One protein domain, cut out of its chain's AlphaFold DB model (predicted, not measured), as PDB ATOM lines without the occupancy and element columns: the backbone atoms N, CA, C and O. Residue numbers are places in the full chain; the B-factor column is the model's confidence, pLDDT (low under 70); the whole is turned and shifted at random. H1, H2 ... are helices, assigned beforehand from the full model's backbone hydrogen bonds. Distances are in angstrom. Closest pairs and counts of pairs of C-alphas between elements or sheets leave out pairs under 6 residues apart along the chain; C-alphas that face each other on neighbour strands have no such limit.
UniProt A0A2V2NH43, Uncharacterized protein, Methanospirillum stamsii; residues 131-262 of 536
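What this domain is: This is residues 131 to 262 of the 536 residues of an uncharacterized protein of Methanospirillum stamsii (UniProt A0A2V2NH43). Helix H2 is the spine of a rod. H1 folds back beside its first end; H3 and H4 fold to and fro beside its other end, an up-and-down bundle. The all-helix printed part, 132 residues with five named helices, is only just loose, close to extended: radius of gyration of the C-alphas 20.9 A, spans 71 by 24 by 17 A.

How they stand to each other: H2, residues 156 to 196, touches H1, residues 136 to 150, with residues 156 to 167 alone, a hairpin; C-alphas 148 and 156 are closest, 7.4 A. H3, residues 202 to 218, and H4, residues 224 to 246, touch as another hairpin, C-alphas 218 and 227 closest, 5.7 A. H5, residues 253 to 256, is near H4. H2, H3 and H4 have every O i to N i+4 pair within hydrogen-bond range, H1 9 of 11.

Where its parts are: H2 runs 59.1 A from C-alpha 156 at (259.738, 216.282, 186.105) to C-alpha 196 at (212.632, 202.159, 218.837).

The domain as a whole: The printed part has no cut; pLDDT is under 70 at residues 244 to 262, among others.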
ATOM      1  N   LEU A 131     237.518 216.061 201.221       85.62
ATOM      2  CA  LEU A 131     238.483 216.835 202.001       85.62
ATOM      3  C   LEU A 131     237.997 218.280 202.174       85.62
ATOM      4  O   LEU A 131     237.326 218.821 201.296       85.62
ATOM      5  N   LYS A 132     238.411 218.934 203.266       85.81
ATOM      6  CA  LYS A 132     238.329 220.400 203.425       85.81
ATOM      7  C   LYS A 132     239.498 221.102 202.750       85.81
ATOM      8  O   LYS A 132     240.594 220.548 202.676       85.81
ATOM      9  N   SER A 133     239.296 222.372 202.398       83.62
ATOM     10  CA  SER A 133     240.372 223.283 201.971       83.62
ATOM     11  C   SER A 133     241.520 223.353 202.979       83.62
ATOM     12  O   SER A 133     242.681 223.452 202.593       83.62
ATOM     13  N   ASP A 134     241.189 223.254 204.266       85.62
ATOM     14  CA  ASP A 134     242.134 223.418 205.371       85.62
ATOM     15  C   ASP A 134     242.795 222.085 205.767       85.62
ATOM     16  O   ASP A 134     243.586 222.024 206.710       85.62
ATOM     17  N   ASN A 135     242.470 220.990 205.066       85.19
ATOM     18  CA  ASN A 135     243.049 219.685 205.343       85.19
ATOM     19  C   ASN A 135     244.562 219.715 205.029       85.19
ATOM     20  O   ASN A 135     244.948 220.059 203.908       85.19
ATOM     21  N   PRO A 136     245.445 219.315 205.966       85.44
ATOM     22  CA  PRO A 136     246.893 219.410 205.776       85.44
ATOM     23  C   PRO A 136     247.384 218.600 204.570       85.44
ATOM     24  O   PRO A 136     248.349 218.989 203.915       85.44
ATOM     25  N   ARG A 137     246.698 217.497 204.238       84.50
ATOM     26  CA  ARG A 137     247.027 216.652 203.087       84.50
ATOM     27  C   ARG A 137     246.663 217.332 201.767       84.50
ATOM     28  O   ARG A 137     247.443 217.269 200.822       84.50
ATOM     29  N   TYR A 138     245.525 218.029 201.728       87.69
ATOM     30  CA  TYR A 138     245.116 218.839 200.580       87.69
ATOM     31  C   TYR A 138     246.098 219.993 200.340       87.69
ATOM     32  O   TYR A 138     246.588 220.162 199.226       87.69
ATOM     33  N   ILE A 139     246.445 220.741 201.395       89.50
ATOM     34  CA  ILE A 139     247.402 221.856 201.318       89.50
ATOM     35  C   ILE A 139     248.763 221.363 200.817       89.50
ATOM     36  O   ILE A 139     249.356 221.992 199.940       89.50
ATOM     37  N   HIS A 140     249.242 220.228 201.333       90.50
ATOM     38  CA  HIS A 140     250.503 219.639 200.898       90.50
ATOM     39  C   HIS A 140     250.489 219.294 199.402       90.50
ATOM     40  O   HIS A 140     251.337 219.797 198.666       90.50
ATOM     41  N   LEU A 141     249.497 218.527 198.936       88.38
ATOM     42  CA  LEU A 141     249.382 218.125 197.528       88.38
ATOM     43  C   LEU A 141     249.205 219.327 196.593       88.38
ATOM     44  O   LEU A 141     249.851 219.393 195.550       88.38
ATOM     45  N   ASN A 142     248.398 220.314 196.989       89.06
ATOM     46  CA  ASN A 142     248.222 221.540 196.215       89.06
ATOM     47  C   ASN A 142     249.527 222.351 196.133       89.06
ATOM     48  O   ASN A 142     249.885 222.834 195.062       89.06
ATOM     49  N   SER A 143     250.280 222.458 197.235       88.19
ATOM     50  CA  SER A 143     251.588 223.126 197.219       88.19
ATOM     51  C   SER A 143     252.600 222.392 196.338       88.19
ATOM     52  O   SER A 143     253.346 223.032 195.603       88.19
ATOM     53  N   MET A 144     252.597 221.053 196.355       86.69
ATOM     54  CA  MET A 144     253.447 220.259 195.472       86.69
ATOM     55  C   MET A 144     253.089 220.530 194.013       86.69
ATOM     56  O   MET A 144     253.981 220.875 193.251       86.69
ATOM     57  N   LEU A 145     251.806 220.484 193.639       85.44
ATOM     58  CA  LEU A 145     251.369 220.799 192.274       85.44
ATOM     59  C   LEU A 145     251.808 222.198 191.822       85.44
ATOM     60  O   LEU A 145     252.327 222.350 190.720       85.44
ATOM     61  N   GLN A 146     251.649 223.217 192.668       84.31
ATOM     62  CA  GLN A 146     252.046 224.585 192.323       84.31
ATOM     63  C   GLN A 146     253.567 224.738 192.159       84.31
ATOM     64  O   GLN A 146     254.016 225.431 191.250       84.31
ATOM     65  N   ASN A 147     254.360 224.042 192.976       82.88
ATOM     66  CA  ASN A 147     255.823 224.141 192.955       82.88
ATOM     67  C   ASN A 147     256.486 223.264 191.873       82.88
ATOM     68  O   ASN A 147     257.675 223.422 191.591       82.88
ATOM     69  N   MET A 148     255.751 222.343 191.240       76.12
ATOM     70  CA  MET A 148     256.290 221.447 190.201       76.12
ATOM     71  C   MET A 148     256.716 222.187 188.925       76.12
ATOM     72  O   MET A 148     257.572 221.694 188.189       76.12
ATOM     73  N   GLY A 149     256.202 223.400 188.690       63.97
ATOM     74  CA  GLY A 149     256.643 224.264 187.590       63.97
ATOM     75  C   GLY A 149     258.091 224.765 187.720       63.97
ATOM     76  O   GLY A 149     258.712 225.100 186.711       63.97
ATOM     77  N   GLU A 150     258.656 224.772 188.933       63.06
ATOM     78  CA  GLU A 150     259.969 225.362 189.241       63.06
ATOM     79  C   GLU A 150     261.134 224.345 189.232       63.06
ATOM     80  O   GLU A 150     262.300 224.733 189.308       63.06
ATOM     81  N   GLN A 151     260.855 223.040 189.129       59.88
ATOM     82  CA  GLN A 151     261.858 221.967 189.277       59.88
ATOM     83  C   GLN A 151     262.598 221.617 187.972       59.88
ATOM     84  O   GLN A 151     262.141 221.951 186.890       59.88
ATOM     85  N   PHE A 152     263.747 220.931 188.027       52.41
ATOM     86  CA  PHE A 152     264.561 220.622 186.836       52.41
ATOM     87  C   PHE A 152     263.847 219.716 185.798       52.41
ATOM     88  O   PHE A 152     263.079 218.843 186.194       52.41
ATOM     89  N   PRO A 153     264.130 219.850 184.482       61.16
ATOM     90  CA  PRO A 153     263.320 219.230 183.419       61.16
ATOM     91  C   PRO A 153     263.417 217.699 183.307       61.16
ATOM     92  O   PRO A 153     262.468 217.066 182.863       61.16
ATOM     93  N   LEU A 154     264.557 217.089 183.659       55.62
ATOM     94  CA  LEU A 154     264.860 215.713 183.223       55.62
ATOM     95  C   LEU A 154     264.034 214.614 183.925       55.62
ATOM     96  O   LEU A 154     263.822 213.565 183.330       55.62
ATOM     97  N   ASP A 155     263.535 214.864 185.141       67.75
ATOM     98  CA  ASP A 155     262.736 213.901 185.929       67.75
ATOM     99  C   ASP A 155     261.310 214.383 186.224       67.75
ATOM    100  O   ASP A 155     260.512 213.680 186.856       67.75
ATOM    101  N   ARG A 156     260.969 215.582 185.746       76.75
ATOM    102  CA  ARG A 156     259.738 216.282 186.105       76.75
ATOM    103  C   ARG A 156     258.493 215.489 185.718       76.75
ATOM    104  O   ARG A 156     257.571 215.357 186.517       76.75
ATOM    105  N   LEU A 157     258.490 214.884 184.532       81.38
ATOM    106  CA  LEU A 157     257.347 214.116 184.043       81.38
ATOM    107  C   LEU A 157     257.056 212.863 184.885       81.38
ATOM    108  O   LEU A 157     255.901 212.564 185.188       81.38
ATOM    109  N   ASN A 158     258.094 212.133 185.297       83.38
ATOM    110  CA  ASN A 158     257.928 210.950 186.146       83.38
ATOM    111  C   ASN A 158     257.426 211.341 187.540       83.38
ATOM    112  O   ASN A 158     256.556 210.670 188.096       83.38
ATOM    113  N   GLN A 159     257.920 212.458 188.075       83.81
ATOM    114  CA  GLN A 159     257.433 213.019 189.332       83.81
ATOM    115  C   GLN A 159     255.968 213.469 189.214       83.81
ATOM    116  O   GLN A 159     255.172 213.161 190.098       83.81
ATOM    117  N   MET A 160     255.578 214.115 188.107       85.62
ATOM    118  CA  MET A 160     254.189 214.518 187.841       85.62
ATOM    119  C   MET A 160     253.261 213.308 187.725       85.62
ATOM    120  O   MET A 160     252.191 213.301 188.327       85.62
ATOM    121  N   ARG A 161     253.684 212.245 187.026       87.00
ATOM    122  CA  ARG A 161     252.941 210.976 186.962       87.00
ATOM    123  C   ARG A 161     252.772 210.340 188.341       87.00
ATOM    124  O   ARG A 161     251.681 209.883 188.670       87.00
ATOM    125  N   SER A 162     253.831 210.328 189.151       88.75
ATOM    126  CA  SER A 162     253.771 209.815 190.523       88.75
ATOM    127  C   SER A 162     252.799 210.625 191.384       88.75
ATOM    128  O   SER A 162     252.002 210.042 192.114       88.75
ATOM    129  N   LEU A 163     252.828 211.955 191.268       88.81
ATOM    130  CA  LEU A 163     251.937 212.853 191.999       88.81
ATOM    131  C   LEU A 163     250.475 212.683 191.560       88.81
ATOM    132  O   LEU A 163     249.591 212.575 192.406       88.81
ATOM    133  N   LEU A 164     250.214 212.578 190.253       91.00
ATOM    134  CA  LEU A 164     248.884 212.263 189.727       91.00
ATOM    135  C   LEU A 164     248.390 210.908 190.260       91.00
ATOM    136  O   LEU A 164     247.250 210.804 190.705       91.00
ATOM    137  N   SER A 165     249.250 209.886 190.271       91.44
ATOM    138  CA  SER A 165     248.923 208.572 190.836       91.44
ATOM    139  C   SER A 165     248.577 208.653 192.325       91.44
ATOM    140  O   SER A 165     247.650 207.976 192.770       91.44
ATOM    141  N   GLU A 166     249.292 209.466 193.106       90.62
ATOM    142  CA  GLU A 166     249.003 209.682 194.528       90.62
ATOM    143  C   GLU A 166     247.646 210.372 194.729       90.62
ATOM    144  O   GLU A 166     246.827 209.903 195.523       90.62
ATOM    145  N   ILE A 167     247.370 211.432 193.963       91.75
ATOM    146  CA  ILE A 167     246.104 212.178 194.016       91.75
ATOM    147  C   ILE A 167     244.925 211.284 193.604       91.75
ATOM    148  O   ILE A 167     243.904 211.260 194.291       91.75
ATOM    149  N   LEU A 168     245.067 210.503 192.531       91.69
ATOM    150  CA  LEU A 168     244.046 209.547 192.091       91.69
ATOM    151  C   LEU A 168     243.821 208.442 193.126       91.69
ATOM    152  O   LEU A 168     242.678 208.083 193.400       91.69
ATOM    153  N   SER A 169     244.891 207.921 193.733       89.88
ATOM    154  CA  SER A 169     244.779 206.904 194.787       89.88
ATOM    155  C   SER A 169     244.007 207.448 195.984       89.88
ATOM    156  O   SER A 169     243.123 206.768 196.504       89.88
ATOM    157  N   LEU A 170     244.290 208.690 196.389       88.56
ATOM    158  CA  LEU A 170     243.544 209.381 197.437       88.56
ATOM    159  C   LEU A 170     242.065 209.521 197.062       88.56
ATOM    160  O   LEU A 170     241.204 209.132 197.844       88.56
ATOM    161  N   PHE A 171     241.775 210.008 195.856       90.69
ATOM    162  CA  PHE A 171     240.411 210.197 195.371       90.69
ATOM    163  C   PHE A 171     239.598 208.894 195.365       90.69
ATOM    164  O   PHE A 171     238.503 208.849 195.926       90.69
ATOM    165  N   PHE A 172     240.131 207.816 194.782       89.06
ATOM    166  CA  PHE A 172     239.426 206.533 194.711       89.06
ATOM    167  C   PHE A 172     239.297 205.852 196.076       89.06
ATOM    168  O   PHE A 172     238.279 205.209 196.341       89.06
ATOM    169  N   THR A 173     240.271 206.044 196.971       87.31
ATOM    170  CA  THR A 173     240.146 205.607 198.370       87.31
ATOM    171  C   THR A 173     239.003 206.353 199.059       87.31
ATOM    172  O   THR A 173     238.141 205.721 199.659       87.31
ATOM    173  N   CYS A 174     238.908 207.675 198.892       85.50
ATOM    174  CA  CYS A 174     237.797 208.453 199.438       85.50
ATOM    175  C   CYS A 174     236.438 208.057 198.833       85.50
ATOM    176  O   CYS A 174     235.441 207.988 199.553       85.50
ATOM    177  N   GLU A 175     236.365 207.750 197.532       86.19
ATOM    178  CA  GLU A 175     235.134 207.219 196.926       86.19
ATOM    179  C   GLU A 175     234.721 205.878 197.538       86.19
ATOM    180  O   GLU A 175     233.531 205.636 197.771       86.19
ATOM    181  N   HIS A 176     235.692 205.006 197.796       84.69
ATOM    182  CA  HIS A 176     235.461 203.725 198.443       84.69
ATOM    183  C   HIS A 176     234.982 203.907 199.893       84.69
ATOM    184  O   HIS A 176     233.915 203.406 200.259       84.69
ATOM    185  N   ASP A 177     235.679 204.727 200.677       82.00
ATOM    186  CA  ASP A 177     235.330 205.053 202.062       82.00
ATOM    187  C   ASP A 177     233.935 205.688 202.169       82.00
ATOM    188  O   ASP A 177     233.166 205.375 203.082       82.00
ATOM    189  N   LYS A 178     233.539 206.522 201.198       83.81
ATOM    190  CA  LYS A 178     232.184 207.091 201.139       83.81
ATOM    191  C   LYS A 178     231.123 206.021 200.894       83.81
ATOM    192  O   LYS A 178     230.053 206.077 201.500       83.81
ATOM    193  N   LYS A 179     231.392 205.013 200.058       84.00
ATOM    194  CA  LYS A 179     230.472 203.871 199.881       84.00
ATOM    195  C   LYS A 179     230.328 203.076 201.179       84.00
ATOM    196  O   LYS A 179     229.202 202.733 201.553       84.00
ATOM    197  N   ILE A 180     231.433 202.842 201.890       82.19
ATOM    198  CA  ILE A 180     231.419 202.201 203.213       82.19
ATOM    199  C   ILE A 180     230.596 203.039 204.198       82.19
ATOM    200  O   ILE A 180     229.728 202.489 204.878       82.19
ATOM    201  N   LEU A 181     230.793 204.364 204.235       82.62
ATOM    202  CA  LEU A 181     230.025 205.278 205.090       82.62
ATOM    203  C   LEU A 181     228.532 205.085 204.887       82.62
ATOM    204  O   LEU A 181     227.801 204.856 205.846       82.62
ATOM    205  N   LEU A 182     228.085 205.161 203.633       83.69
ATOM    206  CA  LEU A 182     226.673 205.083 203.282       83.69
ATOM    207  C   LEU A 182     226.069 203.744 203.716       83.69
ATOM    208  O   LEU A 182     224.980 203.721 204.290       83.69
ATOM    209  N   LYS A 183     226.800 202.639 203.528       83.06
ATOM    210  CA  LYS A 183     226.383 201.311 203.998       83.06
ATOM    211  C   LYS A 183     226.284 201.257 205.527       83.06
ATOM    212  O   LYS A 183     225.305 200.738 206.065       83.06
ATOM    213  N   ARG A 184     227.258 201.829 206.246       79.94
ATOM    214  CA  ARG A 184     227.252 201.871 207.719       79.94
ATOM    215  C   ARG A 184     226.133 202.755 208.270       79.94
ATOM    216  O   ARG A 184     225.462 202.340 209.212       79.94
ATOM    217  N   VAL A 185     225.886 203.921 207.668       83.12
ATOM    218  CA  VAL A 185     224.749 204.798 207.999       83.12
ATOM    219  C   VAL A 185     223.444 204.022 207.855       83.12
ATOM    220  O   VAL A 185     222.681 203.956 208.812       83.12
ATOM    221  N   GLN A 186     223.224 203.346 206.721       83.81
ATOM    222  CA  GLN A 186     222.020 202.536 206.497       83.81
ATOM    223  C   GLN A 186     221.841 201.438 207.557       83.81
ATOM    224  O   GLN A 186     220.731 201.240 208.058       83.81
ATOM    225  N   ASN A 187     222.916 200.740 207.931       81.50
ATOM    226  CA  ASN A 187     222.866 199.708 208.967       81.50
ATOM    227  C   ASN A 187     222.529 200.291 210.349       81.50
ATOM    228  O   ASN A 187     221.683 199.743 211.055       81.50
ATOM    229  N   LEU A 188     223.129 201.425 210.722       79.19
ATOM    230  CA  LEU A 188     222.815 202.109 211.980       79.19
ATOM    231  C   LEU A 188     221.378 202.643 212.002       79.19
ATOM    232  O   LEU A 188     220.706 202.523 213.023       79.19
ATOM    233  N   THR A 189     220.864 203.159 210.885       84.06
ATOM    234  CA  THR A 189     219.460 203.578 210.771       84.06
ATOM    235  C   THR A 189     218.504 202.399 210.979       84.06
ATOM    236  O   THR A 189     217.502 202.535 211.686       84.06
ATOM    237  N   ARG A 190     218.821 201.218 210.427       83.00
ATOM    238  CA  ARG A 190     218.042 199.987 210.665       83.00
ATOM    239  C   ARG A 190     218.054 199.587 212.138       83.00
ATOM    240  O   ARG A 190     217.003 199.272 212.690       83.00
ATOM    241  N   LEU A 191     219.214 199.657 212.789       77.44
ATOM    242  CA  LEU A 191     219.347 199.351 214.212       77.44
ATOM    243  C   LEU A 191     218.568 200.322 215.095       77.44
ATOM    244  O   LEU A 191     217.822 199.880 215.964       77.44
ATOM    245  N   ILE A 192     218.675 201.626 214.841       82.44
ATOM    246  CA  ILE A 192     217.874 202.645 215.530       82.44
ATOM    247  C   ILE A 192     216.386 202.326 215.402       82.44
ATOM    248  O   ILE A 192     215.678 202.318 216.407       82.44
ATOM    249  N   SER A 193     215.933 201.997 214.191       82.00
ATOM    250  CA  SER A 193     214.535 201.640 213.934       82.00
ATOM    251  C   SER A 193     214.113 200.394 214.723       82.00
ATOM    252  O   SER A 193     213.023 200.366 215.284       82.00
ATOM    253  N   SER A 194     214.978 199.377 214.826       81.00
ATOM    254  CA  SER A 194     214.695 198.179 215.630       81.00
ATOM    255  C   SER A 194     214.643 198.456 217.136       81.00
ATOM    256  O   SER A 194     213.761 197.937 217.816       81.00
ATOM    257  N   LEU A 195     215.534 199.311 217.653       75.31
ATOM    258  CA  LEU A 195     215.577 199.671 219.070       75.31
ATOM    259  C   LEU A 195     214.333 200.468 219.466       75.31
ATOM    260  O   LEU A 195     213.759 200.191 220.510       75.31
ATOM    261  N   GLN A 196     213.863 201.385 218.612       78.06
ATOM    262  CA  GLN A 196     212.632 202.159 218.837       78.06
ATOM    263  C   GLN A 196     211.373 201.294 219.013       78.06
ATOM    264  O   GLN A 196     210.411 201.751 219.626       78.06
ATOM    265  N   MET A 197     211.370 200.065 218.488       76.44
ATOM    266  CA  MET A 197     210.239 199.134 218.581       76.44
ATOM    267  C   MET A 197     210.258 198.283 219.863       76.44
ATOM    268  O   MET A 197     209.308 197.541 220.115       76.44
ATOM    269  N   GLN A 198     211.320 198.362 220.673       74.69
ATOM    270  CA  GLN A 198     211.442 197.643 221.945       74.69
ATOM    271  C   GLN A 198     210.816 198.437 223.111       74.69
ATOM    272  O   GLN A 198     210.648 199.652 223.010       74.69
ATOM    273  N   PRO A 199     210.448 197.792 224.235       70.06
ATOM    274  CA  PRO A 199     209.948 198.496 225.415       70.06
ATOM    275  C   PRO A 199     211.099 199.217 226.142       70.06
ATOM    276  O   PRO A 199     211.805 198.621 226.952       70.06
ATOM    277  N   ILE A 200     211.288 200.505 225.845       76.56
ATOM    278  CA  ILE A 200     212.374 201.353 226.373       76.56
ATOM    279  C   ILE A 200     211.842 202.468 227.279       76.56
ATOM    280  O   ILE A 200     210.679 202.864 227.185       76.56
ATOM    281  N   SER A 201     212.711 203.028 228.128       79.44
ATOM    282  CA  SER A 201     212.390 204.231 228.899       79.44
ATOM    283  C   SER A 201     212.222 205.456 227.985       79.44
ATOM    284  O   SER A 201     212.838 205.548 226.921       79.44
ATOM    285  N   ILE A 202     211.412 206.435 228.408       78.88
ATOM    286  CA  ILE A 202     211.197 207.690 227.659       78.88
ATOM    287  C   ILE A 202     212.525 208.436 227.450       78.88
ATOM    288  O   ILE A 202     212.773 208.972 226.372       78.88
ATOM    289  N   GLN A 203     213.403 208.411 228.456       80.00
ATOM    290  CA  GLN A 203     214.702 209.076 228.412       80.00
ATOM    291  C   GLN A 203     215.647 208.422 227.391       80.00
ATOM    292  O   GLN A 203     216.317 209.118 226.629       80.00
ATOM    293  N   ASP A 204     215.655 207.088 227.303       77.81
ATOM    294  CA  ASP A 204     216.430 206.375 226.282       77.81
ATOM    295  C   ASP A 204     215.854 206.615 224.877       77.81
ATOM    296  O   ASP A 204     216.604 206.795 223.916       77.81
ATOM    297  N   LEU A 205     214.530 206.720 224.745       79.19
ATOM    298  CA  LEU A 205     213.864 206.996 223.470       79.19
ATOM    299  C   LEU A 205     214.200 208.398 222.925       79.19
ATOM    300  O   LEU A 205     214.437 208.554 221.724       79.19
ATOM    301  N   GLU A 206     214.310 209.408 223.793       82.38
ATOM    302  CA  GLU A 206     214.813 210.742 223.432       82.38
ATOM    303  C   GLU A 206     216.278 210.702 222.979       82.38
ATOM    304  O   GLU A 206     216.633 211.313 221.967       82.38
ATOM    305  N   THR A 207     217.134 209.929 223.662       81.88
ATOM    306  CA  THR A 207     218.530 209.776 223.223       81.88
ATOM    307  C   THR A 207     218.636 209.083 221.863       81.88
ATOM    308  O   THR A 207     219.417 209.532 221.023       81.88
ATOM    309  N   ILE A 208     217.805 208.071 221.582       81.81
ATOM    310  CA  ILE A 208     217.746 207.403 220.275       81.81
ATOM    311  C   ILE A 208     217.294 208.373 219.174       81.81
ATOM    312  O   ILE A 208     217.903 208.394 218.102       81.81
ATOM    313  N   ARG A 209     216.285 209.219 219.427       82.69
ATOM    314  CA  ARG A 209     215.884 210.279 218.479       82.69
ATOM    315  C   ARG A 209     217.031 211.249 218.204       82.69
ATOM    316  O   ARG A 209     217.328 211.512 217.045       82.69
ATOM    317  N   SER A 210     217.767 211.657 219.240       85.81
ATOM    318  CA  SER A 210     218.946 212.515 219.069       85.81
ATOM    319  C   SER A 210     220.055 211.864 218.224       85.81
ATOM    320  O   SER A 210     220.775 212.561 217.512       85.81
ATOM    321  N   PHE A 211     220.210 210.533 218.281       83.44
ATOM    322  CA  PHE A 211     221.142 209.805 217.414       83.44
ATOM    323  C   PHE A 211     220.636 209.714 215.976       83.44
ATOM    324  O   PHE A 211     221.448 209.827 215.061       83.44
ATOM    325  N   SER A 212     219.325 209.560 215.775       83.25
ATOM    326  CA  SER A 212     218.699 209.598 214.450       83.25
ATOM    327  C   SER A 212     218.930 210.946 213.766       83.25
ATOM    328  O   SER A 212     219.409 210.976 212.636       83.25
ATOM    329  N   ASP A 213     218.684 212.053 214.473       83.44
ATOM    330  CA  ASP A 213     218.892 213.406 213.944       83.44
ATOM    331  C   ASP A 213     220.369 213.648 213.600       83.44
ATOM    332  O   ASP A 213     220.698 214.168 212.532       83.44
ATOM    333  N   LYS A 214     221.280 213.187 214.469       84.12
ATOM    334  CA  LYS A 214     222.722 213.250 214.209       84.12
ATOM    335  C   LYS A 214     223.116 212.439 212.980       84.12
ATOM    336  O   LYS A 214     223.835 212.975 212.145       84.12
ATOM    337  N   LEU A 215     222.622 211.207 212.826       84.06
ATOM    338  CA  LEU A 215     222.862 210.369 211.641       84.06
ATOM    339  C   LEU A 215     222.377 211.034 210.350       84.06
ATOM    340  O   LEU A 215     223.098 210.997 209.356       84.06
ATOM    341  N   CYS A 216     221.214 211.691 210.375       81.12
ATOM    342  CA  CYS A 216     220.720 212.475 209.241       81.12
ATOM    343  C   CYS A 216     221.639 213.660 208.903       81.12
ATOM    344  O   CYS A 216     221.799 213.990 207.733       81.12
ATOM    345  N   SER A 217     222.285 214.265 209.904       82.94
ATOM    346  CA  SER A 217     223.218 215.382 209.705       82.94
ATOM    347  C   SER A 217     224.647 214.974 209.320       82.94
ATOM    348  O   SER A 217     225.405 215.832 208.876       82.94
ATOM    349  N   ILE A 218     225.039 213.693 209.423       82.12
ATOM    350  CA  ILE A 218     226.424 213.258 209.129       82.12
ATOM    351  C   ILE A 218     226.834 213.638 207.705       82.12
ATOM    352  O   ILE A 218     227.937 214.126 207.498       82.12
ATOM    353  N   GLN A 219     225.936 213.484 206.731       76.31
ATOM    354  CA  GLN A 219     226.231 213.792 205.328       76.31
ATOM    355  C   GLN A 219     226.460 215.285 205.055       76.31
ATOM    356  O   GLN A 219     226.933 215.621 203.983       76.31
ATOM    357  N   THR A 220     226.135 216.170 206.004       78.19
ATOM    358  CA  THR A 220     226.346 217.622 205.875       78.19
ATOM    359  C   THR A 220     227.703 218.088 206.411       78.19
ATOM    360  O   THR A 220     228.029 219.269 206.323       78.19
ATOM    361  N   ILE A 221     228.495 217.184 207.001       77.56
ATOM    362  CA  ILE A 221     229.822 217.500 207.538       77.56
ATOM    363  C   ILE A 221     230.815 217.524 206.376       77.56
ATOM    364  O   ILE A 221     230.985 216.490 205.732       77.56
ATOM    365  N   PRO A 222     231.529 218.628 206.127       67.56
ATOM    366  CA  PRO A 222     232.372 218.737 204.948       67.56
ATOM    367  C   PRO A 222     233.747 218.078 205.155       67.56
ATOM    368  O   PRO A 222     234.735 218.765 205.039       67.56
ATOM    369  N   ASP A 223     233.859 216.805 205.547       81.31
ATOM    370  CA  ASP A 223     235.107 216.000 205.507       81.31
ATOM    371  C   ASP A 223     234.780 214.531 205.800       81.31
ATOM    372  O   ASP A 223     234.126 214.220 206.800       81.31
ATOM    373  N   LEU A 224     235.266 213.608 204.967       81.25
ATOM    374  CA  LEU A 224     234.929 212.191 205.095       81.25
ATOM    375  C   LEU A 224     235.499 211.537 206.367       81.25
ATOM    376  O   LEU A 224     234.850 210.676 206.968       81.25
ATOM    377  N   ASN A 225     236.682 211.953 206.827       81.69
ATOM    378  CA  ASN A 225     237.257 211.443 208.074       81.69
ATOM    379  C   ASN A 225     236.460 211.932 209.284       81.69
ATOM    380  O   ASN A 225     236.197 211.159 210.210       81.69
ATOM    381  N   GLU A 226     236.034 213.196 209.282       81.94
ATOM    382  CA  GLU A 226     235.168 213.717 210.342       81.94
ATOM    383  C   GLU A 226     233.821 212.985 210.362       81.94
ATOM    384  O   GLU A 226     233.380 212.554 211.430       81.94
ATOM    385  N   GLN A 227     233.219 212.746 209.190       81.62
ATOM    386  CA  GLN A 227     232.004 211.936 209.057       81.62
ATOM    387  C   GLN A 227     232.180 210.548 209.691       81.62
ATOM    388  O   GLN A 227     231.341 210.115 210.486       81.62
ATOM    389  N   MET A 228     233.297 209.869 209.407       80.69
ATOM    390  CA  MET A 228     233.594 208.552 209.979       80.69
ATOM    391  C   MET A 228     233.764 208.568 211.491       80.69
ATOM    392  O   MET A 228     233.194 207.724 212.180       80.69
ATOM    393  N   THR A 229     234.525 209.521 212.027       82.88
ATOM    394  CA  THR A 229     234.750 209.608 213.479       82.88
ATOM    395  C   THR A 229     233.457 209.872 214.250       82.88
ATOM    396  O   THR A 229     233.228 209.265 215.299       82.88
ATOM    397  N   GLN A 230     232.572 210.722 213.720       81.25
ATOM    398  CA  GLN A 230     231.266 210.957 214.330       81.25
ATOM    399  C   GLN A 230     230.371 209.719 214.258       81.25
ATOM    400  O   GLN A 230     229.688 209.399 215.234       81.25
ATOM    401  N   LEU A 231     230.405 208.996 213.139       82.88
ATOM    402  CA  LEU A 231     229.670 207.748 212.978       82.88
ATOM    403  C   LEU A 231     230.147 206.669 213.965       82.88
ATOM    404  O   LEU A 231     229.318 205.988 214.569       82.88
ATOM    405  N   ASP A 232     231.458 206.548 214.189       80.00
ATOM    406  CA  ASP A 232     232.017 205.623 215.184       80.00
ATOM    407  C   ASP A 232     231.571 205.982 216.610       80.00
ATOM    408  O   ASP A 232     231.153 205.106 217.366       80.00
ATOM    409  N   HIS A 233     231.549 207.273 216.957       82.06
ATOM    410  CA  HIS A 233     231.047 207.734 218.259       82.06
ATOM    411  C   HIS A 233     229.560 207.428 218.463       82.06
ATOM    412  O   HIS A 233     229.136 207.041 219.555       82.06
ATOM    413  N   ILE A 234     228.749 207.600 217.414       80.69
ATOM    414  CA  ILE A 234     227.323 207.253 217.437       80.69
ATOM    415  C   ILE A 234     227.157 205.740 217.592       80.69
ATOM    416  O   ILE A 234     226.356 205.308 218.420       80.69
ATOM    417  N   ARG A 235     227.946 204.937 216.867       80.12
ATOM    418  CA  ARG A 235     227.942 203.476 216.991       80.12
ATOM    419  C   ARG A 235     228.260 203.033 218.414       80.12
ATOM    420  O   ARG A 235     227.523 202.222 218.965       80.12
ATOM    421  N   ASP A 236     229.335 203.543 219.007       79.62
ATOM    422  CA  ASP A 236     229.778 203.118 220.339       79.62
ATOM    423  C   ASP A 236     228.738 203.452 221.409       79.62
ATOM    424  O   ASP A 236     228.423 202.623 222.267       79.62
ATOM    425  N   LYS A 237     228.118 204.632 221.307       80.25
ATOM    426  CA  LYS A 237     227.029 205.033 222.202       80.25
ATOM    427  C   LYS A 237     225.748 204.230 221.990       80.25
ATOM    428  O   LYS A 237     225.119 203.852 222.977       80.25
ATOM    429  N   LEU A 238     225.369 203.948 220.743       78.19
ATOM    430  CA  LEU A 238     224.215 203.098 220.430       78.19
ATOM    431  C   LEU A 238     224.431 201.660 220.897       78.19
ATOM    432  O   LEU A 238     223.509 201.066 221.438       78.19
ATOM    433  N   SER A 239     225.641 201.125 220.748       74.56
ATOM    434  CA  SER A 239     226.009 199.798 221.245       74.56
ATOM    435  C   SER A 239     225.886 199.726 222.770       74.56
ATOM    436  O   SER A 239     225.237 198.828 223.308       74.56
ATOM    437  N   ALA A 240     226.405 200.735 223.480       75.12
ATOM    438  CA  ALA A 240     226.256 200.837 224.931       75.12
ATOM    439  C   ALA A 240     224.784 200.946 225.371       75.12
ATOM    440  O   ALA A 240     224.409 200.415 226.417       75.12
ATOM    441  N   LEU A 241     223.942 201.622 224.586       74.44
ATOM    442  CA  LEU A 241     222.516 201.769 224.872       74.44
ATOM    443  C   LEU A 241     221.732 200.483 224.573       74.44
ATOM    444  O   LEU A 241     220.960 200.038 225.416       74.44
ATOM    445  N   ALA A 242     221.997 199.822 223.446       69.31
ATOM    446  CA  ALA A 242     221.430 198.515 223.109       69.31
ATOM    447  C   ALA A 242     221.752 197.458 224.181       69.31
ATOM    448  O   ALA A 242     220.893 196.658 224.559       69.31
ATOM    449  N   HIS A 243     222.965 197.503 224.741       70.12
ATOM    450  CA  HIS A 243     223.364 196.648 225.859       70.12
ATOM    451  C   HIS A 243     222.554 196.932 227.137       70.12
ATOM    452  O   HIS A 243     222.185 196.008 227.857       70.12
ATOM    453  N   LYS A 244     222.258 198.201 227.443       69.19
ATOM    454  CA  LYS A 244     221.430 198.561 228.610       69.19
ATOM    455  C   LYS A 244     219.972 198.127 228.457       69.19
ATOM    456  O   LYS A 244     219.359 197.737 229.444       69.19
ATOM    457  N   VAL A 245     219.431 198.212 227.243       66.75
ATOM    458  CA  VAL A 245     218.011 197.960 226.955       66.75
ATOM    459  C   VAL A 245     217.687 196.462 226.851       66.75
ATOM    460  O   VAL A 245     216.606 196.052 227.262       66.75
ATOM    461  N   SER A 246     218.605 195.631 226.345       60.44
ATOM    462  CA  SER A 246     218.339 194.199 226.090       60.44
ATOM    463  C   SER A 246     218.541 193.262 227.290       60.44
ATOM    464  O   SER A 246     218.024 192.149 227.282       60.44
ATOM    465  N   GLY A 247     219.240 193.685 228.348       54.78
ATOM    466  CA  GLY A 247     219.301 192.967 229.629       54.78
ATOM    467  C   GLY A 247     220.091 191.644 229.675       54.78
ATOM    468  O   GLY A 247     220.446 191.247 230.780       54.78
ATOM    469  N   PHE A 248     220.427 190.985 228.555       42.25
ATOM    470  CA  PHE A 248     221.360 189.842 228.495       42.25
ATOM    471  C   PHE A 248     222.047 189.693 227.121       42.25
ATOM    472  O   PHE A 248     221.431 189.946 226.094       42.25
ATOM    473  N   GLU A 249     223.305 189.226 227.190       42.69
ATOM    474  CA  GLU A 249     224.301 188.880 226.153       42.69
ATOM    475  C   GLU A 249     224.611 189.922 225.064       42.69
ATOM    476  O   GLU A 249     223.746 190.526 224.440       42.69
ATOM    477  N   HIS A 250     225.917 190.126 224.849       43.12
ATOM    478  CA  HIS A 250     226.497 190.962 223.805       43.12
ATOM    479  C   HIS A 250     225.718 190.773 222.491       43.12
ATOM    480  O   HIS A 250     225.846 189.738 221.843       43.12
ATOM    481  N   CYS A 251     224.952 191.779 222.053       45.81
ATOM    482  CA  CYS A 251     224.725 191.917 220.619       45.81
ATOM    483  C   CYS A 251     226.121 192.103 220.036       45.81
ATOM    484  O   CYS A 251     226.758 193.136 220.277       45.81
ATOM    485  N   ASP A 252     226.646 191.060 219.399       45.31
ATOM    486  CA  ASP A 252     227.954 191.112 218.779       45.31
ATOM    487  C   ASP A 252     227.837 192.057 217.584       45.31
ATOM    488  O   ASP A 252     227.451 191.696 216.481       45.31
ATOM    489  N   MET A 253     228.104 193.335 217.842       51.62
ATOM    490  CA  MET A 253     228.166 194.399 216.842       51.62
ATOM    491  C   MET A 253     229.503 194.321 216.084       51.62
ATOM    492  O   MET A 253     230.029 195.343 215.638       51.62
ATOM    493  N   SER A 254     230.091 193.124 215.995       53.47
ATOM    494  CA  SER A 254     231.305 192.811 215.247       53.47
ATOM    495  C   SER A 254     231.144 193.186 213.775       53.47
ATOM    496  O   SER A 254     232.049 193.814 213.235       53.47
ATOM    497  N   ASP A 255     229.953 192.998 213.202       49.66
ATOM    498  CA  ASP A 255     229.576 193.436 211.845       49.66
ATOM    499  C   ASP A 255     229.614 194.968 211.635       49.66
ATOM    500  O   ASP A 255     229.556 195.464 210.510       49.66
ATOM    501  N   LEU A 256     229.667 195.748 212.722       47.66
ATOM    502  CA  LEU A 256     229.738 197.217 212.718       47.66
ATOM    503  C   LEU A 256     231.064 197.744 213.266       47.66
ATOM    504  O   LEU A 256     231.262 198.972 213.333       47.66
ATOM    505  N   LYS A 257     231.973 196.844 213.673       51.97
ATOM    506  CA  LYS A 257     233.361 197.219 213.941       51.97
ATOM    507  C   LYS A 257     233.916 197.883 212.685       51.97
ATOM    508  O   LYS A 257     233.501 197.569 211.574       51.97
ATOM    509  N   ARG A 258     234.812 198.861 212.866       49.22
ATOM    510  CA  ARG A 258     235.660 199.279 211.748       49.22
ATOM    511  C   ARG A 258     236.320 197.986 211.284       49.22
ATOM    512  O   ARG A 258     237.097 197.424 212.059       49.22
ATOM    513  N   GLU A 259     235.993 197.505 210.089       49.88
ATOM    514  CA  GLU A 259     236.979 196.743 209.334       49.88
ATOM    515  C   GLU A 259     238.228 197.623 209.388       49.88
ATOM    516  O   GLU A 259     238.166 198.823 209.109       49.88
ATOM    517  N   SER A 260     239.286 197.104 210.006       42.41
ATOM    518  CA  SER A 260     240.523 197.849 210.226       42.41
ATOM    519  C   SER A 260     240.903 198.574 208.938       42.41
ATOM    520  O   SER A 260     240.804 197.950 207.892       42.41
ATOM    521  N   ASN A 261     241.358 199.831 209.032       48.12
ATOM    522  CA  ASN A 261     241.749 200.751 207.940       48.12
ATOM    523  C   ASN A 261     242.721 200.195 206.866       48.12
ATOM    524  O   ASN A 261     243.213 200.946 206.028       48.12
ATOM    525  N   ASN A 262     243.046 198.911 206.897       56.19
ATOM    526  CA  ASN A 262     243.745 198.223 205.840       56.19
ATOM    527  C   ASN A 262     242.701 197.792 204.810       56.19
ATOM    528  O   ASN A 262     241.983 196.820 205.040       56.19
TER     529      ASN A 262